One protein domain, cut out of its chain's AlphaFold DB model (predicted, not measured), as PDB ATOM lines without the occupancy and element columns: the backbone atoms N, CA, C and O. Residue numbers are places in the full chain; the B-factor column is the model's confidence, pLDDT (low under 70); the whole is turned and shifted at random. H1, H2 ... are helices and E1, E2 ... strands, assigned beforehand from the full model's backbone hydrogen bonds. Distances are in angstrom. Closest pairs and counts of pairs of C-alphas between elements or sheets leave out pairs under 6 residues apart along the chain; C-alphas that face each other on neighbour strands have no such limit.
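What this domain is: This is residues 211 to 288 of the 302 residues of the protein "MDMPI_N domain-containing protein" of Mycobacterium lentiflavum (UniProt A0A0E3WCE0). A small twisted sheet of four strands has two helices packed over one face, H1 along the strands and H2 across them; the link from E3 to E4 loops over the other face, which has no named helix. The 78 printed residues hold, in order, E1, E2, E3, E4, H1 and H2; the sheet's order is E3, E2, E1, E4, mixed. The class is mixed, helices and strands, with 35 residues, under half, in named elements. The whole is compact, with a radius of gyration of the C-alphas of 11.2 A and spans of 32 by 26 by 19 A.

How they stand to each other: E1, residues 219 to 223, and E2, residues 230 to 233, form an antiparallel hairpin, with N 222 and O 230 2.7 A apart. E2 and E3, residues 239 to 242, form another, with N 231 and O 241 2.8 A apart. E1, E2 and E3 make a meander, each strand the antiparallel neighbour of the one before. E4, residues 251 to 253, is parallel to E1, with N 252 and O 221 2.8 A apart. H1, residues 256 to 263, and H2, residues 277 to 287, are on the same face, making two layers, helices on one face of a sheet. H1 is over E1, at a height over the sheet of 9.1 A; the closest C-alphas are those of Leu 222 and Arg 259, 6.6 A apart. H2, at a height of 9.2 A, is over E4 and only just over E2 and E1, with 3 C-alphas on each; its closest C-alpha pair with E4 is Val 252 and Thr 279, 6.8 A. H1 and H2 touch at Leu 262 and Ile 284, their closest C-alphas, 6.8 A apart, at a steep tilt of 49 degrees, the same way. In both helices every O i to N i+4 pair is within hydrogen-bond range.

Where its parts are: E1 begins at C-alpha 219 (6.354, -43.501, -45.882) and is 13.0 A long. E2 measures 9.8 A, E3 10.2 A, E4 6.2 A and H1 10.9 A. H2, 15.0 A, ends at C-alpha 287 (-5.368, -44.770, -44.914).

The domain as a whole: The C-alphas farthest apart, those of Pro 236 and Asp 271, are 32.6 A apart. The printed part has no cut, and the link from H1 to H2, 13 residues, is long. Residues 211 to 215 and 245 to 247 have pLDDT under 70.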
ATOM      1  N   PRO A 211      -7.239 -46.280 -51.264       57.22
ATOM      2  CA  PRO A 211      -7.065 -45.772 -52.616       57.22
ATOM      3  C   PRO A 211      -5.713 -45.052 -52.785       57.22
ATOM      4  O   PRO A 211      -5.169 -44.551 -51.802       57.22
ATOM      5  N   PRO A 212      -5.222 -44.908 -54.031       55.94
ATOM      6  CA  PRO A 212      -4.040 -44.126 -54.390       55.94
ATOM      7  C   PRO A 212      -3.949 -42.775 -53.675       55.94
ATOM      8  O   PRO A 212      -4.722 -41.868 -54.007       55.94
ATOM      9  N   ARG A 213      -3.018 -42.599 -52.728       65.62
ATOM     10  CA  ARG A 213      -2.752 -41.304 -52.082       65.62
ATOM     11  C   ARG A 213      -1.294 -41.112 -51.715       65.62
ATOM     12  O   ARG A 213      -0.715 -41.919 -51.002       65.62
ATOM     13  N   GLY A 214      -0.742 -39.985 -52.157       59.06
ATOM     14  CA  GLY A 214       0.442 -39.391 -51.545       59.06
ATOM     15  C   GLY A 214       0.031 -38.498 -50.374       59.06
ATOM     16  O   GLY A 214      -1.035 -37.879 -50.411       59.06
ATOM     17  N   GLY A 215       0.863 -38.450 -49.340       64.12
ATOM     18  CA  GLY A 215       0.780 -37.459 -48.268       64.12
ATOM     19  C   GLY A 215       1.968 -36.499 -48.323       64.12
ATOM     20  O   GLY A 215       2.723 -36.486 -49.292       64.12
ATOM     21  N   GLU A 216       2.163 -35.725 -47.255       70.88
ATOM     22  CA  GLU A 216       3.408 -34.967 -47.042       70.88
ATOM     23  C   GLU A 216       4.640 -35.885 -46.987       70.88
ATOM     24  O   GLU A 216       5.743 -35.479 -47.350       70.88
ATOM     25  N   TYR A 217       4.430 -37.136 -46.574       75.69
ATOM     26  CA  TYR A 217       5.443 -38.177 -46.504       75.69
ATOM     27  C   TYR A 217       5.176 -39.266 -47.546       75.69
ATOM     28  O   TYR A 217       4.024 -39.567 -47.858       75.69
ATOM     29  N   GLU A 218       6.245 -39.874 -48.058       84.69
ATOM     30  CA  GLU A 218       6.160 -41.096 -48.870       84.69
ATOM     31  C   GLU A 218       5.838 -42.303 -47.984       84.69
ATOM     32  O   GLU A 218       4.901 -43.044 -48.265       84.69
ATOM     33  N   SER A 219       6.547 -42.430 -46.859       88.81
ATOM     34  CA  SER A 219       6.354 -43.501 -45.882       88.81
ATOM     35  C   SER A 219       6.396 -42.969 -44.452       88.81
ATOM     36  O   SER A 219       7.151 -42.044 -44.145       88.81
ATOM     37  N   VAL A 220       5.608 -43.583 -43.570       90.50
ATOM     38  CA  VAL A 220       5.569 -43.315 -42.125       90.50
ATOM     39  C   VAL A 220       5.637 -44.637 -41.364       90.50
ATOM     40  O   VAL A 220       4.980 -45.607 -41.740       90.50
ATOM     41  N   ILE A 221       6.408 -44.680 -40.277       92.50
ATOM     42  CA  ILE A 221       6.480 -45.832 -39.373       92.50
ATOM     43  C   ILE A 221       5.497 -45.635 -38.218       92.50
ATOM     44  O   ILE A 221       5.579 -44.657 -37.482       92.50
ATOM     45  N   LEU A 222       4.602 -46.596 -38.011       93.25
ATOM     46  CA  LEU A 222       3.756 -46.701 -36.828       93.25
ATOM     47  C   LEU A 222       4.427 -47.602 -35.788       93.25
ATOM     48  O   LEU A 222       4.433 -48.834 -35.915       93.25
ATOM     49  N   ARG A 223       4.951 -46.987 -34.727       93.38
ATOM     50  CA  ARG A 223       5.570 -47.688 -33.601       93.38
ATOM     51  C   ARG A 223       4.610 -47.784 -32.429       93.38
ATOM     52  O   ARG A 223       3.890 -46.846 -32.107       93.38
ATOM     53  N   SER A 224       4.602 -48.946 -31.787       93.31
ATOM     54  CA  SER A 224       3.851 -49.182 -30.558       93.31
ATOM     55  C   SER A 224       4.654 -50.094 -29.644       93.31
ATOM     56  O   SER A 224       5.206 -51.101 -30.088       93.31
ATOM     57  N   ALA A 225       4.666 -49.780 -28.350       88.62
ATOM     58  CA  ALA A 225       5.396 -50.553 -27.354       88.62
ATOM     59  C   ALA A 225       5.020 -52.047 -27.392       88.62
ATOM     60  O   ALA A 225       3.842 -52.405 -27.437       88.62
ATOM     61  N   GLY A 226       6.036 -52.915 -27.355       84.88
ATOM     62  CA  GLY A 226       5.864 -54.369 -27.279       84.88
ATOM     63  C   GLY A 226       5.428 -55.056 -28.577       84.88
ATOM     64  O   GLY A 226       5.081 -56.235 -28.534       84.88
ATOM     65  N   ALA A 227       5.444 -54.365 -29.718       88.81
ATOM     66  CA  ALA A 227       5.091 -54.947 -31.006       88.81
ATOM     67  C   ALA A 227       6.040 -54.496 -32.122       88.81
ATOM     68  O   ALA A 227       6.690 -53.462 -32.007       88.81
ATOM     69  N   SER A 228       6.091 -55.265 -33.212       90.44
ATOM     70  CA  SER A 228       6.848 -54.888 -34.409       90.44
ATOM     71  C   SER A 228       6.332 -53.579 -34.998       90.44
ATOM     72  O   SER A 228       5.121 -53.338 -34.997       90.44
ATOM     73  N   ASP A 229       7.250 -52.769 -35.514       92.88
ATOM     74  CA  ASP A 229       6.952 -51.546 -36.257       92.88
ATOM     75  C   ASP A 229       6.243 -51.872 -37.580       92.88
ATOM     76  O   ASP A 229       6.435 -52.943 -38.164       92.88
ATOM     77  N   ILE A 230       5.403 -50.949 -38.047       92.12
ATOM     78  CA  ILE A 230       4.621 -51.088 -39.282       92.12
ATOM     79  C   ILE A 230       4.905 -49.882 -40.165       92.12
ATOM     80  O   ILE A 230       4.784 -48.753 -39.699       92.12
ATOM     81  N   THR A 231       5.253 -50.104 -41.425       91.62
ATOM     82  CA  THR A 231       5.423 -49.038 -42.413       91.62
ATOM     83  C   THR A 231       4.130 -48.868 -43.196       91.62
ATOM     84  O   THR A 231       3.583 -49.836 -43.720       91.62
ATOM     85  N   VAL A 232       3.659 -47.627 -43.285       90.12
ATOM     86  CA  VAL A 232       2.579 -47.208 -44.179       90.12
ATOM     87  C   VAL A 232       3.210 -46.378 -45.283       90.12
ATOM     88  O   VAL A 232       3.812 -45.344 -44.993       90.12
ATOM     89  N   THR A 233       3.083 -46.824 -46.528       87.88
ATOM     90  CA  THR A 233       3.647 -46.138 -47.694       87.88
ATOM     91  C   THR A 233       2.520 -45.654 -48.587       87.88
ATOM     92  O   THR A 233       1.718 -46.450 -49.074       87.88
ATOM     93  N   GLY A 234       2.447 -44.341 -48.790       83.31
ATOM     94  CA  GLY A 234       1.539 -43.722 -49.745       83.31
ATOM     95  C   GLY A 234       2.018 -43.919 -51.186       83.31
ATOM     96  O   GLY A 234       3.191 -44.157 -51.454       83.31
ATOM     97  N   GLY A 235       1.109 -43.799 -52.149       78.50
ATOM     98  CA  GLY A 235       1.426 -43.957 -53.569       78.50
ATOM     99  C   GLY A 235       0.188 -44.227 -54.419       78.50
ATOM    100  O   GLY A 235      -0.927 -43.980 -53.964       78.50
ATOM    101  N   PRO A 236       0.344 -44.754 -55.650       73.06
ATOM    102  CA  PRO A 236      -0.774 -45.196 -56.484       73.06
ATOM    103  C   PRO A 236      -1.657 -46.269 -55.822       73.06
ATOM    104  O   PRO A 236      -2.804 -46.467 -56.206       73.06
ATOM    105  N   VAL A 237      -1.107 -46.969 -54.835       74.19
ATOM    106  CA  VAL A 237      -1.795 -47.874 -53.920       74.19
ATOM    107  C   VAL A 237      -1.092 -47.696 -52.582       74.19
ATOM    108  O   VAL A 237       0.132 -47.819 -52.540       74.19
ATOM    109  N   THR A 238      -1.826 -47.388 -51.515       80.38
ATOM    110  CA  THR A 238      -1.213 -47.338 -50.182       80.38
ATOM    111  C   THR A 238      -0.879 -48.763 -49.742       80.38
ATOM    112  O   THR A 238      -1.738 -49.646 -49.810       80.38
ATOM    113  N   THR A 239       0.352 -49.001 -49.295       84.81
ATOM    114  CA  THR A 239       0.780 -50.301 -48.765       84.81
ATOM    115  C   THR A 239       1.007 -50.229 -47.262       84.81
ATOM    116  O   THR A 239       1.361 -49.185 -46.712       84.81
ATOM    117  N   ILE A 240       0.765 -51.355 -46.593       88.75
ATOM    118  CA  ILE A 240       1.010 -51.535 -45.165       88.75
ATOM    119  C   ILE A 240       1.835 -52.802 -45.018       88.75
ATOM    120  O   ILE A 240       1.431 -53.866 -45.482       88.75
ATOM    121  N   GLU A 241       2.999 -52.677 -44.396       89.81
ATOM    122  CA  GLU A 241       3.960 -53.766 -44.264       89.81
ATOM    123  C   GLU A 241       4.598 -53.742 -42.875       89.81
ATOM    124  O   GLU A 241       4.627 -52.714 -42.197       89.81
ATOM    125  N   LEU A 242       5.138 -54.875 -42.430       90.25
ATOM    126  CA  LEU A 242       6.003 -54.877 -41.251       90.25
ATOM    127  C   LEU A 242       7.292 -54.125 -41.595       90.25
ATOM    128  O   LEU A 242       7.930 -54.426 -42.603       90.25
ATOM    129  N   ALA A 243       7.669 -53.156 -40.764       87.50
ATOM    130  CA  ALA A 243       8.833 -52.327 -41.033       87.50
ATOM    131  C   ALA A 243      10.118 -53.166 -41.030       87.50
ATOM    132  O   ALA A 243      10.314 -54.049 -40.186       87.50
ATOM    133  N   SER A 244      11.018 -52.862 -41.966       81.19
ATOM    134  CA  SER A 244      12.403 -53.319 -41.894       81.19
ATOM    135  C   SER A 244      13.165 -52.507 -40.834       81.19
ATOM    136  O   SER A 244      12.690 -51.481 -40.349       81.19
ATOM    137  N   ALA A 245      14.356 -52.964 -40.448       69.69
ATOM    138  CA  ALA A 245      15.161 -52.311 -39.410       69.69
ATOM    139  C   ALA A 245      15.721 -50.925 -39.808       69.69
ATOM    140  O   ALA A 245      16.429 -50.311 -39.012       69.69
ATOM    141  N   ASP A 246      15.456 -50.443 -41.027       65.38
ATOM    142  CA  ASP A 246      15.951 -49.151 -41.498       65.38
ATOM    143  C   ASP A 246      14.951 -48.034 -41.141       65.38
ATOM    144  O   ASP A 246      13.820 -47.998 -41.624       65.38
ATOM    145  N   HIS A 247      15.347 -47.144 -40.230       63.84
ATOM    146  CA  HIS A 247      14.458 -46.186 -39.555       63.84
ATOM    147  C   HIS A 247      14.589 -44.749 -40.085       63.84
ATOM    148  O   HIS A 247      14.450 -43.791 -39.326       63.84
ATOM    149  N   LEU A 248      14.867 -44.568 -41.378       80.75
ATOM    150  CA  LEU A 248      15.025 -43.231 -41.971       80.75
ATOM    151  C   LEU A 248      13.694 -42.483 -42.189       80.75
ATOM    152  O   LEU A 248      13.705 -41.306 -42.553       80.75
ATOM    153  N   HIS A 249      12.553 -43.135 -41.958       87.00
ATOM    154  CA  HIS A 249      11.224 -42.542 -42.111       87.00
ATOM    155  C   HIS A 249      10.718 -41.889 -40.811       87.00
ATOM    156  O   HIS A 249      11.077 -42.336 -39.720       87.00
ATOM    157  N   PRO A 250       9.843 -40.866 -40.899       88.88
ATOM    158  CA  PRO A 250       9.144 -40.321 -39.737       88.88
ATOM    159  C   PRO A 250       8.440 -41.416 -38.931       88.88
ATOM    160  O   PRO A 250       7.803 -42.305 -39.502       88.88
ATOM    161  N   VAL A 251       8.536 -41.335 -37.603       90.88
ATOM    162  CA  VAL A 251       7.950 -42.312 -36.677       90.88
ATOM    163  C   VAL A 251       6.788 -41.679 -35.919       90.88
ATOM    164  O   VAL A 251       6.937 -40.631 -35.294       90.88
ATOM    165  N   VAL A 252       5.643 -42.358 -35.922       91.06
ATOM    166  CA  VAL A 252       4.504 -42.095 -35.042       91.06
ATOM    167  C   VAL A 252       4.518 -43.127 -33.923       91.06
ATOM    168  O   VAL A 252       4.145 -44.283 -34.120       91.06
ATOM    169  N   GLU A 253       4.926 -42.697 -32.733       92.62
ATOM    170  CA  GLU A 253       4.711 -43.460 -31.503       92.62
ATOM    171  C   GLU A 253       3.216 -43.427 -31.164       92.62
ATOM    172  O   GLU A 253       2.615 -42.356 -31.070       92.62
ATOM    173  N   CYS A 254       2.583 -44.582 -31.000       92.62
ATOM    174  CA  CYS A 254       1.156 -44.660 -30.714       92.62
ATOM    175  C   CYS A 254       0.809 -45.823 -29.785       92.62
ATOM    176  O   CYS A 254       1.504 -46.837 -29.706       92.62
ATOM    177  N   HIS A 255      -0.300 -45.670 -29.065       95.19
ATOM    178  CA  HIS A 255      -0.894 -46.746 -28.285       95.19
ATOM    179  C   HIS A 255      -1.225 -47.949 -29.190       95.19
ATOM    180  O   HIS A 255      -1.735 -47.729 -30.296       95.19
ATOM    181  N   PRO A 256      -1.068 -49.206 -28.727       95.19
ATOM    182  CA  PRO A 256      -1.375 -50.390 -29.533       95.19
ATOM    183  C   PRO A 256      -2.766 -50.353 -30.188       95.19
ATOM    184  O   PRO A 256      -2.886 -50.561 -31.393       95.19
ATOM    185  N   ALA A 257      -3.808 -49.996 -29.425       95.62
ATOM    186  CA  ALA A 257      -5.160 -49.829 -29.968       95.62
ATOM    187  C   ALA A 257      -5.269 -48.732 -31.041       95.62
ATOM    188  O   ALA A 257      -5.949 -48.935 -32.042       95.62
ATOM    189  N   ALA A 258      -4.606 -47.585 -30.854       94.94
ATOM    190  CA  ALA A 258      -4.628 -46.506 -31.841       94.94
ATOM    191  C   ALA A 258      -3.962 -46.944 -33.144       94.94
ATOM    192  O   ALA A 258      -4.499 -46.689 -34.217       94.94
ATOM    193  N   ARG A 259      -2.839 -47.662 -33.048       94.31
ATOM    194  CA  ARG A 259      -2.160 -48.231 -34.209       94.31
ATOM    195  C   ARG A 259      -3.067 -49.169 -34.998       94.31
ATOM    196  O   ARG A 259      -3.179 -49.024 -36.209       94.31
ATOM    197  N   THR A 260      -3.727 -50.102 -34.311       94.38
ATOM    198  CA  THR A 260      -4.684 -51.027 -34.931       94.38
ATOM    199  C   THR A 260      -5.806 -50.256 -35.629       94.38
ATOM    200  O   THR A 260      -6.090 -50.525 -36.789       94.38
ATOM    201  N   LEU A 261      -6.398 -49.256 -34.968       93.38
ATOM    202  CA  LEU A 261      -7.449 -48.420 -35.558       93.38
ATOM    203  C   LEU A 261      -6.976 -47.677 -36.813       93.38
ATOM    204  O   LEU A 261      -7.687 -47.685 -37.812       93.38
ATOM    205  N   LEU A 262      -5.780 -47.082 -36.787       90.56
ATOM    206  CA  LEU A 262      -5.215 -46.383 -37.944       90.56
ATOM    207  C   LEU A 262      -5.058 -47.318 -39.144       90.56
ATOM    208  O   LEU A 262      -5.462 -46.948 -40.241       90.56
ATOM    209  N   ILE A 263      -4.543 -48.534 -38.931       90.38
ATOM    210  CA  ILE A 263      -4.390 -49.553 -39.986       90.38
ATOM    211  C   ILE A 263      -5.743 -49.935 -40.591       90.38
ATOM    212  O   ILE A 263      -5.811 -50.186 -41.782       90.38
ATOM    213  N   TRP A 264      -6.819 -49.918 -39.804       89.62
ATOM    214  CA  TRP A 264      -8.202 -50.103 -40.259       89.62
ATOM    215  C   TRP A 264      -8.862 -48.805 -40.772       89.62
ATOM    216  O   TRP A 264     -10.082 -48.674 -40.779       89.62
ATOM    217  N   GLY A 265      -8.090 -47.766 -41.100       85.81
ATOM    218  CA  GLY A 265      -8.635 -46.495 -41.596       85.81
ATOM    219  C   GLY A 265      -9.549 -45.758 -40.599       85.81
ATOM    220  O   GLY A 265     -10.333 -44.879 -40.983       85.81
ATOM    221  N   ARG A 266      -9.494 -46.090 -39.304       88.69
ATOM    222  CA  ARG A 266     -10.239 -45.399 -38.243       88.69
ATOM    223  C   ARG A 266      -9.413 -44.282 -37.629       88.69
ATOM    224  O   ARG A 266      -8.190 -44.337 -37.560       88.69
ATOM    225  N   CYS A 267     -10.117 -43.262 -37.146       88.06
ATOM    226  CA  CYS A 267      -9.513 -42.205 -36.345       88.06
ATOM    227  C   CYS A 267      -9.581 -42.608 -34.862       88.06
ATOM    228  O   CYS A 267     -10.692 -42.788 -34.350       88.06
ATOM    229  N   PRO A 268      -8.442 -42.777 -34.167       89.88
ATOM    230  CA  PRO A 268      -8.432 -42.993 -32.725       89.88
ATOM    231  C   PRO A 268      -9.130 -41.844 -31.981       89.88
ATOM    232  O   PRO A 268      -9.093 -40.693 -32.411       89.88
ATOM    233  N   GLY A 269      -9.780 -42.152 -30.856       84.56
ATOM    234  CA  GLY A 269     -10.345 -41.121 -29.979       84.56
ATOM    235  C   GLY A 269      -9.253 -40.314 -29.257       84.56
ATOM    236  O   GLY A 269      -8.112 -40.773 -29.187       84.56
ATOM    237  N   PRO A 270      -9.597 -39.155 -28.663       80.44
ATOM    238  CA  PRO A 270      -8.629 -38.262 -28.013       80.44
ATOM    239  C   PRO A 270      -7.907 -38.896 -26.812       80.44
ATOM    240  O   PRO A 270      -6.827 -38.449 -26.442       80.44
ATOM    241  N   ASP A 271      -8.484 -39.946 -26.219       81.44
ATOM    242  CA  ASP A 271      -7.952 -40.609 -25.024       81.44
ATOM    243  C   ASP A 271      -6.836 -41.623 -25.326       81.44
ATOM    244  O   ASP A 271      -6.224 -42.171 -24.407       81.44
ATOM    245  N   LEU A 272      -6.565 -41.908 -26.604       86.56
ATOM    246  CA  LEU A 272      -5.466 -42.778 -27.000       86.56
ATOM    247  C   LEU A 272      -4.256 -41.934 -27.396       86.56
ATOM    248  O   LEU A 272      -4.364 -41.154 -28.340       86.56
ATOM    249  N   PRO A 273      -3.090 -42.099 -26.742       82.12
ATOM    250  CA  PRO A 273      -1.902 -41.374 -27.147       82.12
ATOM    251  C   PRO A 273      -1.502 -41.817 -28.554       82.12
ATOM    252  O   PRO A 273      -1.222 -42.991 -28.814       82.12
ATOM    253  N   VAL A 274      -1.491 -40.851 -29.457       82.19
ATOM    254  CA  VAL A 274      -0.941 -40.948 -30.804       82.19
ATOM    255  C   VAL A 274       0.053 -39.799 -30.916       82.19
ATOM    256  O   VAL A 274      -0.147 -38.776 -30.262       82.19
ATOM    257  N   GLY A 275       1.153 -40.005 -31.639       82.75
ATOM    258  CA  GLY A 275       2.251 -39.049 -31.754       82.75
ATOM    259  C   GLY A 275       1.845 -37.691 -32.336       82.75
ATOM    260  O   GLY A 275       0.698 -37.264 -32.273       82.75
ATOM    261  N   ASP A 276       2.810 -36.981 -32.906       81.75
ATOM    262  CA  ASP A 276       2.584 -35.645 -33.459       81.75
ATOM    263  C   ASP A 276       1.327 -35.574 -34.373       81.75
ATOM    264  O   ASP A 276       1.254 -36.328 -35.351       81.75
ATOM    265  N   PRO A 277       0.346 -34.683 -34.093       81.12
ATOM    266  CA  PRO A 277      -0.925 -34.627 -34.821       81.12
ATOM    267  C   PRO A 277      -0.768 -34.484 -36.334       81.12
ATOM    268  O   PRO A 277      -1.522 -35.087 -37.091       81.12
ATOM    269  N   LYS A 278       0.244 -33.740 -36.786       79.12
ATOM    270  CA  LYS A 278       0.503 -33.526 -38.211       79.12
ATOM    271  C   LYS A 278       0.948 -34.822 -38.899       79.12
ATOM    272  O   LYS A 278       0.482 -35.143 -39.991       79.12
ATOM    273  N   THR A 279       1.804 -35.601 -38.245       78.44
ATOM    274  CA  THR A 279       2.239 -36.910 -38.757       78.44
ATOM    275  C   THR A 279       1.091 -37.929 -38.739       78.44
ATOM    276  O   THR A 279       0.955 -38.735 -39.660       78.44
ATOM    277  N   VAL A 280       0.208 -37.860 -37.738       82.12
ATOM    278  CA  VAL A 280      -1.009 -38.685 -37.665       82.12
ATOM    279  C   VAL A 280      -1.995 -38.331 -38.777       82.12
ATOM    280  O   VAL A 280      -2.503 -39.234 -39.440       82.12
ATOM    281  N   ASP A 281      -2.217 -37.046 -39.045       81.25
ATOM    282  CA  ASP A 281      -3.069 -36.587 -40.146       81.25
ATOM    283  C   ASP A 281      -2.542 -37.060 -41.507       81.25
ATOM    284  O   ASP A 281      -3.330 -37.429 -42.383       81.25
ATOM    285  N   ALA A 282      -1.218 -37.129 -41.686       79.31
ATOM    286  CA  ALA A 282      -0.617 -37.701 -42.888       79.31
ATOM    287  C   ALA A 282      -0.947 -39.199 -43.038       79.31
ATOM    288  O   ALA A 282      -1.373 -39.622 -44.112       79.31
ATOM    289  N   VAL A 283      -0.837 -39.986 -41.962       84.31
ATOM    290  CA  VAL A 283      -1.207 -41.417 -41.949       84.31
ATOM    291  C   VAL A 283      -2.699 -41.603 -42.226       84.31
ATOM    292  O   VAL A 283      -3.084 -42.405 -43.073       84.31
ATOM    293  N   ILE A 284      -3.553 -40.826 -41.560       81.94
ATOM    294  CA  ILE A 284      -5.003 -40.807 -41.783       81.94
ATOM    295  C   ILE A 284      -5.306 -40.472 -43.247       81.94
ATOM    296  O   ILE A 284      -6.163 -41.103 -43.860       81.94
ATOM    297  N   THR A 285      -4.592 -39.518 -43.839       79.50
ATOM    298  CA  THR A 285      -4.774 -39.150 -45.248       79.50
ATOM    299  C   THR A 285      -4.429 -40.304 -46.190       79.50
ATOM    300  O   THR A 285      -5.141 -40.497 -47.177       79.50
ATOM    301  N   MET A 286      -3.389 -41.087 -45.881       81.69
ATOM    302  CA  MET A 286      -3.001 -42.276 -46.651       81.69
ATOM    303  C   MET A 286      -3.996 -43.436 -46.497       81.69
ATOM    304  O   MET A 286      -4.221 -44.171 -47.459       81.69
ATOM    305  N   LEU A 287      -4.583 -43.593 -45.304       78.81
ATOM    306  CA  LEU A 287      -5.368 -44.770 -44.914       78.81
ATOM    307  C   LEU A 287      -6.888 -44.567 -44.924       78.81
ATOM    308  O   LEU A 287      -7.629 -45.532 -44.785       78.81
ATOM    309  N   ARG A 288      -7.407 -43.344 -45.068       73.62
ATOM    310  CA  ARG A 288      -8.863 -43.114 -45.072       73.62
ATOM    311  C   ARG A 288      -9.421 -42.921 -46.477       73.62
ATOM    312  O   ARG A 288      -8.815 -42.220 -47.284       73.62
TER     313      ARG A 288